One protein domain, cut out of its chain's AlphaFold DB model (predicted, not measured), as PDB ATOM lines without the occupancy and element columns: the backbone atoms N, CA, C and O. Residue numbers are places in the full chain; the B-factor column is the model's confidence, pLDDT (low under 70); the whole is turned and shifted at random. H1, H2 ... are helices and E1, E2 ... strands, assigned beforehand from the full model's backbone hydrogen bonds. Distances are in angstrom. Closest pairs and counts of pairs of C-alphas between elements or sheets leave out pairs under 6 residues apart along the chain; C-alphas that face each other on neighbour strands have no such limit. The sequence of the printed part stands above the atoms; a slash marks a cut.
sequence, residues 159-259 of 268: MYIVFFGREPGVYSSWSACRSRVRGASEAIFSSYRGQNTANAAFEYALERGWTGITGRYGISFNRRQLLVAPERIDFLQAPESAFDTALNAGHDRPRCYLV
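Overview. This is residues 159 to 259 of the 268 residues of the protein "Cauli_VI domain-containing protein" of Armillaria solidipes (UniProt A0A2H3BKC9). A strongly twisted sheet of five strands is held between two helices, H1 over one face and H2 over the other, both running along its long middle strand E1. The hairpin of E4 and E5 continues the sheet past the last residues of E1, and the long stretch of residues 222 to 259, with no named element, folds into a lobe of loops beyond E3 and H2. The 101 printed residues include two named helices and five named strands; along the chain E1 and E2 come first, then H1, E3 and H2, and last E4 and E5; the sheet is branched and mixed, with E1 antiparallel to E2 and to E3 and parallel to E4, and E4 antiparallel to E5. The class is mixed, helices and strands, with 45 residues in named elements, under half. The whole is compact, with a radius of gyration of the C-alphas of 13.1 A and spans of 34 by 31 by 22 A.

Along the chain. Find C-alpha 159 at (118.023, 170.566, 332.069); from there E1, residues 159 to 165, runs 16.0 A. Its neighbours are E2, residues 169 to 171, 6.5 A long, E3, residues 188 to 193, 17.5 A, and E4, residues 212 to 215, 9.5 A. Next to E4 look for E5, residues 218 to 221, 9.9 A long, ending at C-alpha 221 at (117.506, 190.849, 321.356). H1 takes residues 174 to 181, 10.4 A, and H2 residues 195 to 207, 18.3 A, from C-alpha 195 at (124.097, 170.754, 333.543).

Arrangement. Start at E1, which has three neighbours in staggered pairing. E2 and E4 lie on one side of it, E3 on the other side. E1 and E2 form an antiparallel hairpin, with N 160 and O 171 at 2.8 A. E3 is antiparallel to E1, with N 161 and O 190 at 2.8 A. E4 is parallel to E1, at 61 degrees between directions, with N 214 and O 165 at 2.8 A. E4 and E5 form an antiparallel hairpin, with N 220 and O 213 at 2.8 A. H1 is on the sheet at a height of 8.2 A, over E1 and only just over E2, where 3 of its C-alphas fall; its closest C-alphas to E1 are Val 181 and Gly 165, 5.0 A. H2 is on the opposite face at a height of 8.7 A, over E1, at 2 degrees to it on the local plane; the C-alphas of Gln 195 and Met 159 come closest, 6.3 A. H1 and H2 are apart. In both helices every O i to N i+4 pair is within hydrogen-bond range.

Size, cuts and confidence. The C-alphas farthest apart are those of Arg 216 and Glu 240, 34.7 A. The printed part has no cut, and no link between named elements is long. Look at residues 231 to 232, which pair with residues 257 to 258, antiparallel. The mean pLDDT of the printed part is 82.1; 27 residues are under 70, among them 222 to 232 and 250 to 259.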
ATOM      1  N   MET A 159     117.965 169.113 331.976       95.44
ATOM      2  CA  MET A 159     118.023 170.566 332.069       95.44
ATOM      3  C   MET A 159     117.251 171.184 330.911       95.44
ATOM      4  O   MET A 159     117.124 170.589 329.841       95.44
ATOM      5  N   TYR A 160     116.723 172.380 331.125       95.94
ATOM      6  CA  TYR A 160     115.927 173.115 330.153       95.94
ATOM      7  C   TYR A 160     116.573 174.469 329.910       95.94
ATOM      8  O   TYR A 160     116.888 175.171 330.862       95.94
ATOM      9  N   ILE A 161     116.743 174.847 328.651       96.94
ATOM     10  CA  ILE A 161     117.280 176.151 328.271       96.94
ATOM     11  C   ILE A 161     116.184 176.931 327.576       96.94
ATOM     12  O   ILE A 161     115.557 176.414 326.652       96.94
ATOM     13  N   VAL A 162     115.983 178.173 327.996       96.31
ATOM     14  CA  VAL A 162     115.160 179.155 327.297       96.31
ATOM     15  C   VAL A 162     116.110 180.112 326.589       96.31
ATOM     16  O   VAL A 162     116.816 180.872 327.243       96.31
ATOM     17  N   PHE A 163     116.140 180.054 325.258       93.94
ATOM     18  CA  PHE A 163     116.914 180.983 324.431       93.94
ATOM     19  C   PHE A 163     116.122 182.274 324.219       93.94
ATOM     20  O   PHE A 163     116.630 183.372 324.444       93.94
ATOM     21  N   PHE A 164     114.843 182.122 323.871       92.94
ATOM     22  CA  PHE A 164     113.902 183.217 323.678       92.94
ATOM     23  C   PHE A 164     112.661 182.982 324.537       92.94
ATOM     24  O   PHE A 164     112.037 181.922 324.468       92.94
ATOM     25  N   GLY A 165     112.321 183.946 325.382       94.31
ATOM     26  CA  GLY A 165     111.194 183.861 326.311       94.31
ATOM     27  C   GLY A 165     111.132 185.083 327.218       94.31
ATOM     28  O   GLY A 165     111.869 186.037 327.007       94.31
ATOM     29  N   ARG A 166     110.275 185.087 328.244       94.75
ATOM     30  CA  ARG A 166     110.191 186.229 329.181       94.75
ATOM     31  C   ARG A 166     111.485 186.431 329.963       94.75
ATOM     32  O   ARG A 166     111.871 187.558 330.242       94.75
ATOM     33  N   GLU A 167     112.129 185.326 330.320       95.50
ATOM     34  CA  GLU A 167     113.430 185.310 330.981       95.50
ATOM     35  C   GLU A 167     114.256 184.168 330.376       95.50
ATOM     36  O   GLU A 167     113.950 182.999 330.627       95.50
ATOM     37  N   PRO A 168     115.231 184.482 329.504       96.44
ATOM     38  CA  PRO A 168     116.190 183.505 329.000       96.44
ATOM     39  C   PRO A 168     117.101 182.985 330.112       96.44
ATOM     40  O   PRO A 168     117.499 183.737 331.000       96.44
ATOM     41  N   GLY A 169     117.463 181.706 330.048       96.94
ATOM     42  CA  GLY A 169     118.302 181.080 331.065       96.94
ATOM     43  C   GLY A 169     118.266 179.557 331.051       96.94
ATOM     44  O   GLY A 169     117.534 178.934 330.277       96.94
ATOM     45  N   VAL A 170     119.051 178.960 331.948       97.69
ATOM     46  CA  VAL A 170     119.097 177.511 332.188       97.69
ATOM     47  C   VAL A 170     118.303 177.176 333.452       97.69
ATOM     48  O   VAL A 170     118.499 177.772 334.509       97.69
ATOM     49  N   TYR A 171     117.413 176.193 333.354       97.44
ATOM     50  CA  TYR A 171     116.480 175.786 334.399       97.44
ATOM     51  C   TYR A 171     116.574 174.284 334.667       97.44
ATOM     52  O   TYR A 171     116.580 173.463 333.749       97.44
ATOM     53  N   SER A 172     116.570 173.915 335.946       96.06
ATOM     54  CA  SER A 172     116.638 172.519 336.400       96.06
ATOM     55  C   SER A 172     115.298 171.781 336.383       96.06
ATOM     56  O   SER A 172     115.255 170.568 336.568       96.06
ATOM     57  N   SER A 173     114.190 172.496 336.175       95.88
ATOM     58  CA  SER A 173     112.845 171.923 336.183       95.88
ATOM     59  C   SER A 173     111.988 172.451 335.038       95.88
ATOM     60  O   SER A 173     112.090 173.610 334.622       95.88
ATOM     61  N   TRP A 174     111.092 171.591 334.549       95.12
ATOM     62  CA  TRP A 174     110.140 171.963 333.507       95.12
ATOM     63  C   TRP A 174     109.165 173.043 333.975       95.12
ATOM     64  O   TRP A 174     108.813 173.927 333.203       95.12
ATOM     65  N   SER A 175     108.743 172.996 335.239       96.88
ATOM     66  CA  SER A 175     107.818 173.974 335.817       96.88
ATOM     67  C   SER A 175     108.413 175.386 335.798       96.88
ATOM     68  O   SER A 175     107.738 176.316 335.353       96.88
ATOM     69  N   ALA A 176     109.690 175.531 336.174       97.31
ATOM     70  CA  ALA A 176     110.414 176.795 336.064       97.31
ATOM     71  C   ALA A 176     110.515 177.264 334.605       97.31
ATOM     72  O   ALA A 176     110.063 178.364 334.300       97.31
ATOM     73  N   CYS A 177     110.997 176.419 333.687       97.31
ATOM     74  CA  CYS A 177     111.100 176.752 332.259       97.31
ATOM     75  C   CYS A 177     109.746 177.181 331.658       97.31
ATOM     76  O   CYS A 177     109.628 178.252 331.061       97.31
ATOM     77  N   ARG A 178     108.684 176.401 331.901       96.38
ATOM     78  CA  ARG A 178     107.327 176.681 331.414       96.38
ATOM     79  C   ARG A 178     106.828 178.040 331.885       96.38
ATOM     80  O   ARG A 178     106.214 178.751 331.098       96.38
ATOM     81  N   SER A 179     107.094 178.424 333.134       96.88
ATOM     82  CA  SER A 179     106.682 179.737 333.652       96.88
ATOM     83  C   SER A 179     107.335 180.911 332.908       96.88
ATOM     84  O   SER A 179     106.710 181.959 332.761       96.88
ATOM     85  N   ARG A 180     108.554 180.725 332.380       96.31
ATOM     86  CA  ARG A 180     109.290 181.753 331.624       96.31
ATOM     87  C   ARG A 180     108.880 181.826 330.160       96.31
ATOM     88  O   ARG A 180     109.003 182.872 329.532       96.31
ATOM     89  N   VAL A 181     108.373 180.724 329.627       94.75
ATOM     90  CA  VAL A 181     107.945 180.598 328.230       94.75
ATOM     91  C   VAL A 181     106.449 180.892 328.054       94.75
ATOM     92  O   VAL A 181     106.020 181.351 326.997       94.75
ATOM     93  N   ARG A 182     105.623 180.653 329.080       93.75
ATOM     94  CA  ARG A 182     104.163 180.782 328.981       93.75
ATOM     95  C   ARG A 182     103.751 182.210 328.612       93.75
ATOM     96  O   ARG A 182     104.050 183.162 329.329       93.75
ATOM     97  N   GLY A 183     102.997 182.333 327.519       90.75
ATOM     98  CA  GLY A 183     102.463 183.609 327.037       90.75
ATOM     99  C   GLY A 183     103.484 184.500 326.326       90.75
ATOM    100  O   GLY A 183     103.179 185.663 326.088       90.75
ATOM    101  N   ALA A 184     104.681 183.994 326.019       88.50
ATOM    102  CA  ALA A 184     105.589 184.612 325.061       88.50
ATOM    103  C   ALA A 184     105.309 184.031 323.667       88.50
ATOM    104  O   ALA A 184     105.381 182.815 323.475       88.50
ATOM    105  N   SER A 185     104.966 184.888 322.704       83.25
ATOM    106  CA  SER A 185     104.876 184.501 321.293       83.25
ATOM    107  C   SER A 185     106.255 184.046 320.810       83.25
ATOM    108  O   SER A 185     107.236 184.703 321.108       83.25
ATOM    109  N   GLU A 186     106.367 182.933 320.088       85.00
ATOM    110  CA  GLU A 186     107.657 182.510 319.495       85.00
ATOM    111  C   GLU A 186     108.779 182.200 320.507       85.00
ATOM    112  O   GLU A 186     109.965 182.308 320.204       85.00
ATOM    113  N   ALA A 187     108.434 181.792 321.728       89.31
ATOM    114  CA  ALA A 187     109.441 181.349 322.681       89.31
ATOM    115  C   ALA A 187     110.179 180.091 322.185       89.31
ATOM    116  O   ALA A 187     109.562 179.087 321.816       89.31
ATOM    117  N   ILE A 188     111.510 180.124 322.240       91.06
ATOM    118  CA  ILE A 188     112.386 179.035 321.806       91.06
ATOM    119  C   ILE A 188     113.087 178.463 323.031       91.06
ATOM    120  O   ILE A 188     113.861 179.139 323.713       91.06
ATOM    121  N   PHE A 189     112.838 177.183 323.283       94.44
ATOM    122  CA  PHE A 189     113.470 176.439 324.360       94.44
ATOM    123  C   PHE A 189     113.899 175.048 323.886       94.44
ATOM    124  O   PHE A 189     113.323 174.457 322.966       94.44
ATOM    125  N   SER A 190     114.920 174.508 324.538       93.94
ATOM    126  CA  SER A 190     115.401 173.147 324.313       93.94
ATOM    127  C   SER A 190     115.702 172.462 325.643       93.94
ATOM    128  O   SER A 190     115.679 173.086 326.703       93.94
ATOM    129  N   SER A 191     115.928 171.154 325.612       93.56
ATOM    130  CA  SER A 191     116.247 170.377 326.808       93.56
ATOM    131  C   SER A 191     117.455 169.491 326.581       93.56
ATOM    132  O   SER A 191     117.456 168.727 325.617       93.56
ATOM    133  N   TYR A 192     118.396 169.521 327.512       91.00
ATOM    134  CA  TYR A 192     119.667 168.814 327.440       91.00
ATOM    135  C   TYR A 192     119.777 167.810 328.582       91.00
ATOM    136  O   TYR A 192     119.118 167.937 329.622       91.00
ATOM    137  N   ARG A 193     120.610 166.790 328.389       89.69
ATOM    138  CA  ARG A 193     120.997 165.873 329.460       89.69
ATOM    139  C   ARG A 193     122.258 166.424 330.120       89.69
ATOM    140  O   ARG A 193     123.286 166.532 329.468       89.69
ATOM    141  N   GLY A 194     122.163 166.767 331.404       90.12
ATOM    142  CA  GLY A 194     123.293 167.275 332.181       90.12
ATOM    143  C   GLY A 194     123.405 168.802 332.200       90.12
ATOM    144  O   GLY A 194     122.994 169.502 331.277       90.12
ATOM    145  N   GLN A 195     123.954 169.316 333.302       92.00
ATOM    146  CA  GLN A 195     124.097 170.754 333.543       92.00
ATOM    147  C   GLN A 195     125.177 171.396 332.679       92.00
ATOM    148  O   GLN A 195     124.947 172.467 332.130       92.00
ATOM    149  N   ASN A 196     126.320 170.730 332.514       90.94
ATOM    150  CA  ASN A 196     127.453 171.280 331.770       90.94
ATOM    151  C   ASN A 196     127.107 171.487 330.291       90.94
ATOM    152  O   ASN A 196     127.333 172.568 329.761       90.94
ATOM    153  N   THR A 197     126.479 170.493 329.654       89.00
ATOM    154  CA  THR A 197     126.007 170.592 328.264       89.00
ATOM    155  C   THR A 197     124.976 171.705 328.106       89.00
ATOM    156  O   THR A 197     125.025 172.465 327.144       89.00
ATOM    157  N   ALA A 198     124.066 171.842 329.079       93.06
ATOM    158  CA  ALA A 198     123.069 172.900 329.047       93.06
ATOM    159  C   ALA A 198     123.698 174.298 329.176       93.06
ATOM    160  O   ALA A 198     123.364 175.199 328.414       93.06
ATOM    161  N   ASN A 199     124.635 174.481 330.105       93.81
ATOM    162  CA  ASN A 199     125.329 175.756 330.275       93.81
ATOM    163  C   ASN A 199     126.150 176.116 329.033       93.81
ATOM    164  O   ASN A 199     126.003 177.223 328.531       93.81
ATOM    165  N   ALA A 200     126.913 175.170 328.478       90.62
ATOM    166  CA  ALA A 200     127.709 175.396 327.272       90.62
ATOM    167  C   ALA A 200     126.839 175.789 326.063       90.62
ATOM    168  O   ALA A 200     127.175 176.714 325.326       90.62
ATOM    169  N   ALA A 201     125.685 175.138 325.877       90.31
ATOM    170  CA  ALA A 201     124.746 175.501 324.817       90.31
ATOM    171  C   ALA A 201     124.146 176.906 325.017       90.31
ATOM    172  O   ALA A 201     123.939 177.633 324.043       90.31
ATOM    173  N   PHE A 202     123.875 177.307 326.265       94.38
ATOM    174  CA  PHE A 202     123.372 178.647 326.571       94.38
ATOM    175  C   PHE A 202     124.447 179.729 326.405       94.38
ATOM    176  O   PHE A 202     124.167 180.763 325.808       94.38
ATOM    177  N   GLU A 203     125.676 179.486 326.864       92.62
ATOM    178  CA  GLU A 203     126.830 180.376 326.674       92.62
ATOM    179  C   GLU A 203     127.128 180.594 325.190       92.62
ATOM    180  O   GLU A 203     127.220 181.733 324.737       92.62
ATOM    181  N   TYR A 204     127.140 179.523 324.396       88.50
ATOM    182  CA  TYR A 204     127.291 179.610 322.945       88.50
ATOM    183  C   TYR A 204     126.198 180.471 322.291       88.50
ATOM    184  O   TYR A 204     126.468 181.276 321.393       88.50
ATOM    185  N   ALA A 205     124.948 180.336 322.745       90.06
ATOM    186  CA  ALA A 205     123.853 181.176 322.271       90.06
ATOM    187  C   ALA A 205     124.013 182.642 322.715       90.06
ATOM    188  O   ALA A 205     123.727 183.546 321.930       90.06
ATOM    189  N   LEU A 206     124.492 182.895 323.937       90.06
ATOM    190  CA  LEU A 206     124.775 184.241 324.444       90.06
ATOM    191  C   LEU A 206     125.857 184.942 323.617       90.06
ATOM    192  O   LEU A 206     125.656 186.083 323.195       90.06
ATOM    193  N   GLU A 207     126.973 184.265 323.344       87.06
ATOM    194  CA  GLU A 207     128.096 184.807 322.567       87.06
ATOM    195  C   GLU A 207     127.668 185.250 321.167       87.06
ATOM    196  O   GLU A 207     128.077 186.315 320.692       87.06
ATOM    197  N   ARG A 208     126.782 184.464 320.544       84.56
ATOM    198  CA  ARG A 208     126.216 184.722 319.216       84.56
ATOM    199  C   ARG A 208     125.016 185.665 319.210       84.56
ATOM    200  O   ARG A 208     124.496 185.945 318.139       84.56
ATOM    201  N   GLY A 209     124.556 186.136 320.369       87.31
ATOM    202  CA  GLY A 209     123.370 186.990 320.471       87.31
ATOM    203  C   GLY A 209     122.050 186.273 320.156       87.31
ATOM    204  O   GLY A 209     121.045 186.923 319.894       87.31
ATOM    205  N   TRP A 210     122.020 184.941 320.217       87.06
ATOM    206  CA  TRP A 210     120.830 184.104 320.014       87.06
ATOM    207  C   TRP A 210     120.000 183.949 321.290       87.06
ATOM    208  O   TRP A 210     119.400 182.905 321.543       87.06
ATOM    209  N   THR A 211     119.997 184.984 322.122       91.62
ATOM    210  CA  THR A 211     119.167 185.046 323.319       91.62
ATOM    211  C   THR A 211     118.443 186.379 323.356       91.62
ATOM    212  O   THR A 211     118.986 187.426 322.981       91.62
ATOM    213  N   GLY A 212     117.192 186.352 323.795       90.56
ATOM    214  CA  GLY A 212     116.353 187.538 323.754       90.56
ATOM    215  C   GLY A 212     115.119 187.415 324.620       90.56
ATOM    216  O   GLY A 212     114.621 186.321 324.888       90.56
ATOM    217  N   ILE A 213     114.627 188.565 325.061       91.81
ATOM    218  CA  ILE A 213     113.383 188.649 325.808       91.81
ATOM    219  C   ILE A 213     112.245 188.742 324.802       91.81
ATOM    220  O   ILE A 213     112.220 189.643 323.966       91.81
ATOM    221  N   THR A 214     111.280 187.839 324.893       87.88
ATOM    222  CA  THR A 214     110.064 187.925 324.093       87.88
ATOM    223  C   THR A 214     108.968 188.634 324.883       87.88
ATOM    224  O   THR A 214     108.500 188.137 325.912       87.88
ATOM    225  N   GLY A 215     108.553 189.801 324.387       84.94
ATOM    226  CA  GLY A 215     107.439 190.584 324.919       84.94
ATOM    227  C   GLY A 215     106.159 190.429 324.093       84.94
ATOM    228  O   GLY A 215     106.080 189.619 323.175       84.94
ATOM    229  N   ARG A 216     105.147 191.258 324.392       81.69
ATOM    230  CA  ARG A 216     103.895 191.319 323.606       81.69
ATOM    231  C   ARG A 216     104.109 191.766 322.155       81.69
ATOM    232  O   ARG A 216     103.281 191.471 321.305       81.69
ATOM    233  N   TYR A 217     105.199 192.483 321.895       80.06
ATOM    234  CA  TYR A 217     105.511 193.093 320.601       80.06
ATOM    235  C   TYR A 217     106.561 192.304 319.800       80.06
ATOM    236  O   TYR A 217     107.139 192.841 318.863       80.06
ATOM    237  N   GLY A 218     106.825 191.049 320.180       80.38
ATOM    238  CA  GLY A 218     107.815 190.189 319.533       80.38
ATOM    239  C   GLY A 218     109.128 190.062 320.307       80.38
ATOM    240  O   GLY A 218     109.199 190.308 321.519       80.38
ATOM    241  N   ILE A 219     110.163 189.614 319.600       81.12
ATOM    242  CA  ILE A 219     111.474 189.276 320.160       81.12
ATOM    243  C   ILE A 219     112.340 190.536 320.278       81.12
ATOM    244  O   ILE A 219     112.589 191.231 319.297       81.12
ATOM    245  N   SER A 220     112.825 190.819 321.486       80.12
ATOM    246  CA  SER A 220     113.833 191.846 321.764       80.12
ATOM    247  C   SER A 220     115.175 191.181 322.063       80.12
ATOM    248  O   SER A 220     115.326 190.469 323.056       80.12
ATOM    249  N   PHE A 221     116.163 191.408 321.201       80.25
ATOM    250  CA  PHE A 221     117.506 190.849 321.356       80.25
ATOM    251  C   PHE A 221     118.282 191.597 322.442       80.25
ATOM    252  O   PHE A 221     118.235 192.823 322.527       80.25
ATOM    253  N   ASN A 222     119.018 190.857 323.276       68.00
ATOM    254  CA  ASN A 222     119.765 191.438 324.402       68.00
ATOM    255  C   ASN A 222     120.997 192.250 323.948       68.00
ATOM    256  O   ASN A 222     121.542 193.058 324.698       68.00
ATOM    257  N   ARG A 223     121.445 192.053 322.702       66.88
ATOM    258  CA  ARG A 223     122.583 192.752 322.099       66.88
ATOM    259  C   ARG A 223     122.079 193.562 320.903       66.88
ATOM    260  O   ARG A 223     121.321 193.039 320.099       66.88
ATOM    261  N   ARG A 224     122.533 194.815 320.759       56.47
ATOM    262  CA  ARG A 224     122.180 195.761 319.668       56.47
ATOM    263  C   ARG A 224     122.578 195.303 318.250       56.47
ATOM    264  O   ARG A 224     122.613 196.119 317.336       56.47
ATOM    265  N   GLN A 225     122.932 194.038 318.060       57.06
ATOM    266  CA  GLN A 225     123.157 193.486 316.732       57.06
ATOM    267  C   GLN A 225     121.791 193.128 316.140       57.06
ATOM    268  O   GLN A 225     120.976 192.501 316.813       57.06
ATOM    269  N   LEU A 226     121.550 193.554 314.897       58.34
ATOM    270  CA  LEU A 226     120.365 193.251 314.085       58.34
ATOM    271  C   LEU A 226     120.353 191.765 313.686       58.34
ATOM    272  O   LEU A 226     120.415 191.402 312.514       58.34
ATOM    273  N   LEU A 227     120.363 190.884 314.679       58.72
ATOM    274  CA  LEU A 227     120.278 189.452 314.471       58.72
ATOM    275  C   LEU A 227     118.807 189.097 314.308       58.72
ATOM    276  O   LEU A 227     117.983 189.447 315.148       58.72
ATOM    277  N   VAL A 228     118.477 188.411 313.218       62.22
ATOM    278  CA  VAL A 228     117.164 187.786 313.062       62.22
ATOM    279  C   VAL A 228     117.136 186.550 313.952       62.22
ATOM    280  O   VAL A 228     118.150 185.859 314.109       62.22
ATOM    281  N   ALA A 229     115.982 186.274 314.556       59.88
ATOM    282  CA  ALA A 229     115.799 185.046 315.309       59.88
ATOM    283  C   ALA A 229     116.104 183.848 314.389       59.88
ATOM    284  O   ALA A 229     115.709 183.873 313.223       59.88
ATOM    285  N   PRO A 230     116.815 182.816 314.875       64.25
ATOM    286  CA  PRO A 230     117.087 181.630 314.078       64.25
ATOM    287  C   PRO A 230     115.779 181.023 313.557       64.25
ATOM    288  O   PRO A 230     114.933 180.594 314.346       64.25
ATOM    289  N   GLU A 231     115.624 180.953 312.236       68.12
ATOM    290  CA  GLU A 231     114.487 180.282 311.617       68.12
ATOM    291  C   GLU A 231     114.736 178.778 311.575       68.12
ATOM    292  O   GLU A 231     115.849 178.293 311.343       68.12
ATOM    293  N   ARG A 232     113.680 178.003 311.812       65.75
ATOM    294  CA  ARG A 232     113.759 176.551 311.723       65.75
ATOM    295  C   ARG A 232     113.751 176.151 310.250       65.75
ATOM    296  O   ARG A 232     112.763 176.385 309.562       65.75
ATOM    297  N   ILE A 233     114.825 175.519 309.788       72.12
ATOM    298  CA  ILE A 233     114.911 175.013 308.412       72.12
ATOM    299  C   ILE A 233     114.363 173.595 308.354       72.12
ATOM    300  O   ILE A 233     114.471 172.834 309.322       72.12
ATOM    301  N   ASP A 234     113.843 173.221 307.188       73.50
ATOM    302  CA  ASP A 234     113.714 171.820 306.818       73.50
ATOM    303  C   ASP A 234     115.082 171.122 306.921       73.50
ATOM    304  O   ASP A 234     116.098 171.598 306.406       73.50
ATOM    305  N   PHE A 235     115.087 169.974 307.590       64.69
ATOM    306  CA  PHE A 235     116.254 169.120 307.761       64.69
ATOM    307  C   PHE A 235     116.910 168.781 306.417       64.69
ATOM    308  O   PHE A 235     118.132 168.733 306.330       64.69
ATOM    309  N   LEU A 236     116.108 168.597 305.362       72.19
ATOM    310  CA  LEU A 236     116.594 168.226 304.030       72.19
ATOM    311  C   LEU A 236     117.313 169.365 303.290       72.19
ATOM    312  O   LEU A 236     118.005 169.102 302.312       72.19
ATOM    313  N   GLN A 237     117.137 170.616 303.727       76.38
ATOM    314  CA  GLN A 237     117.701 171.805 303.073       76.38
ATOM    315  C   GLN A 237     118.808 172.473 303.897       76.38
ATOM    316  O   GLN A 237     119.402 173.455 303.455       76.38
ATOM    317  N   ALA A 238     119.083 171.971 305.101       74.19
ATOM    318  CA  ALA A 238     120.067 172.564 305.986       74.19
ATOM    319  C   ALA A 238     121.502 172.244 305.517       74.19
ATOM    320  O   ALA A 238     121.791 171.088 305.200       74.19
ATOM    321  N   PRO A 239     122.421 173.230 305.481       79.31
ATOM    322  CA  PRO A 239     123.830 172.956 305.212       79.31
ATOM    323  C   PRO A 239     124.439 172.121 306.347       79.31
ATOM    324  O   PRO A 239     123.983 172.199 307.486       79.31
ATOM    325  N   GLU A 240     125.505 171.366 306.064       71.56
ATOM    326  CA  GLU A 240     126.174 170.493 307.048       71.56
ATOM    327  C   GLU A 240     126.608 171.258 308.318       71.56
ATOM    328  O   GLU A 240     126.419 170.803 309.443       71.56
ATOM    329  N   SER A 241     127.038 172.512 308.153       74.88
ATOM    330  CA  SER A 241     127.399 173.409 309.256       74.88
ATOM    331  C   SER A 241     126.240 173.787 310.191       74.88
ATOM    332  O   SER A 241     126.486 174.252 311.304       74.88
ATOM    333  N   ALA A 242     124.977 173.597 309.786       70.25
ATOM    334  CA  ALA A 242     123.816 173.806 310.655       70.25
ATOM    335  C   ALA A 242     123.628 172.661 311.669       70.25
ATOM    336  O   ALA A 242     122.938 172.836 312.678       70.25
ATOM    337  N   PHE A 243     124.242 171.503 311.416       65.19
ATOM    338  CA  PHE A 243     124.181 170.335 312.290       65.19
ATOM    339  C   PHE A 243     125.248 170.384 313.385       65.19
ATOM    340  O   PHE A 243     124.930 170.077 314.536       65.19
ATOM    341  N   ASP A 244     126.440 170.895 313.075       65.00
ATOM    342  CA  ASP A 244     127.584 171.007 313.994       65.00
ATOM    343  C   ASP A 244     127.525 172.262 314.879       65.00
ATOM    344  O   ASP A 244     128.476 173.035 315.015       65.00
ATOM    345  N   THR A 245     126.372 172.497 315.500       68.75
ATOM    346  CA  THR A 245     126.214 173.573 316.481       68.75
ATOM    347  C   THR A 245     126.156 172.997 317.891       68.75
ATOM    348  O   THR A 245     125.592 171.926 318.114       68.75
ATOM    349  N   ALA A 246     126.669 173.736 318.884       67.50
ATOM    350  CA  ALA A 246     126.543 173.363 320.299       67.50
ATOM    351  C   ALA A 246     125.070 173.188 320.732       67.50
ATOM    352  O   ALA A 246     124.778 172.504 321.710       67.50
ATOM    353  N   LEU A 247     124.128 173.744 319.958       67.44
ATOM    354  CA  LEU A 247     122.693 173.536 320.129       67.44
ATOM    355  C   LEU A 247     122.255 172.085 319.896       67.44
ATOM    356  O   LEU A 247     121.247 171.682 320.469       67.44
ATOM    357  N   ASN A 248     122.986 171.310 319.092       72.06
ATOM    358  CA  ASN A 248     122.684 169.910 318.786       72.06
ATOM    359  C   ASN A 248     123.440 168.913 319.676       72.06
ATOM    360  O   ASN A 248     123.122 167.723 319.653       72.06
ATOM    361  N   ALA A 249     124.386 169.376 320.500       71.50
ATOM    362  CA  ALA A 249     125.138 168.512 321.403       71.50
ATOM    363  C   ALA A 249     124.205 167.798 322.401       71.50
ATOM    364  O   ALA A 249     123.385 168.425 323.076       71.50
ATOM    365  N   GLY A 250     124.312 166.469 322.491       65.31
ATOM    366  CA  GLY A 250     123.510 165.649 323.407       65.31
ATOM    367  C   GLY A 250     122.031 165.484 323.024       65.31
ATOM    368  O   GLY A 250     121.232 165.029 323.851       65.31
ATOM    369  N   HIS A 251     121.638 165.847 321.798       66.81
ATOM    370  CA  HIS A 251     120.289 165.622 321.288       66.81
ATOM    371  C   HIS A 251     120.181 164.329 320.469       66.81
ATOM    372  O   HIS A 251     120.858 164.157 319.464       66.81
ATOM    373  N   ASP A 252     119.212 163.473 320.818       59.19
ATOM    374  CA  ASP A 252     118.894 162.244 320.062       59.19
ATOM    375  C   ASP A 252     118.417 162.516 318.619       59.19
ATOM    376  O   ASP A 252     118.333 161.597 317.803       59.19
ATOM    377  N   ARG A 253     118.006 163.755 318.318       66.75
ATOM    378  CA  ARG A 253     117.569 164.195 316.991       66.75
ATOM    379  C   ARG A 253     118.134 165.590 316.717       66.75
ATOM    380  O   ARG A 253     117.727 166.514 317.431       66.75
ATOM    381  N   PRO A 254     119.020 165.756 315.721       63.84
ATOM    382  CA  PRO A 254     119.528 167.069 315.344       63.84
ATOM    383  C   PRO A 254     118.389 168.008 314.938       63.84
ATOM    384  O   PRO A 254     117.394 167.594 314.334       63.84
ATOM    385  N   ARG A 255     118.529 169.284 315.291       67.88
ATOM    386  CA  ARG A 255     117.639 170.363 314.868       67.88
ATOM    387  C   ARG A 255     118.432 171.343 314.012       67.88
ATOM    388  O   ARG A 255     119.546 171.720 314.363       67.88
ATOM    389  N   CYS A 256     117.836 171.767 312.907       66.38
ATOM    390  CA  CYS A 256     118.457 172.714 311.992       66.38
ATOM    391  C   CYS A 256     117.891 174.104 312.240       66.38
ATOM    392  O   CYS A 256     116.674 174.306 312.174       66.38
ATOM    393  N   TYR A 257     118.778 175.054 312.496       64.56
ATOM    394  CA  TYR A 257     118.436 176.462 312.621       64.56
ATOM    395  C   TYR A 257     119.264 177.246 311.599       64.56
ATOM    396  O   TYR A 257     120.489 177.118 311.595       64.56
ATOM    397  N   LEU A 258     118.614 178.028 310.728       63.56
ATOM    398  CA  LEU A 258     119.308 179.017 309.903       63.56
ATOM    399  C   LEU A 258     119.357 180.301 310.686       63.56
ATOM    400  O   LEU A 258     118.327 180.794 311.143       63.56
ATOM    401  N   VAL A 259     120.538 180.885 310.761       57.75
ATOM    402  CA  VAL A 259     120.651 182.267 311.199       57.75
ATOM    403  C   VAL A 259     120.859 183.102 309.961       57.75
ATOM    404  O   VAL A 259     121.930 183.083 309.358       57.75
TER     405      VAL A 259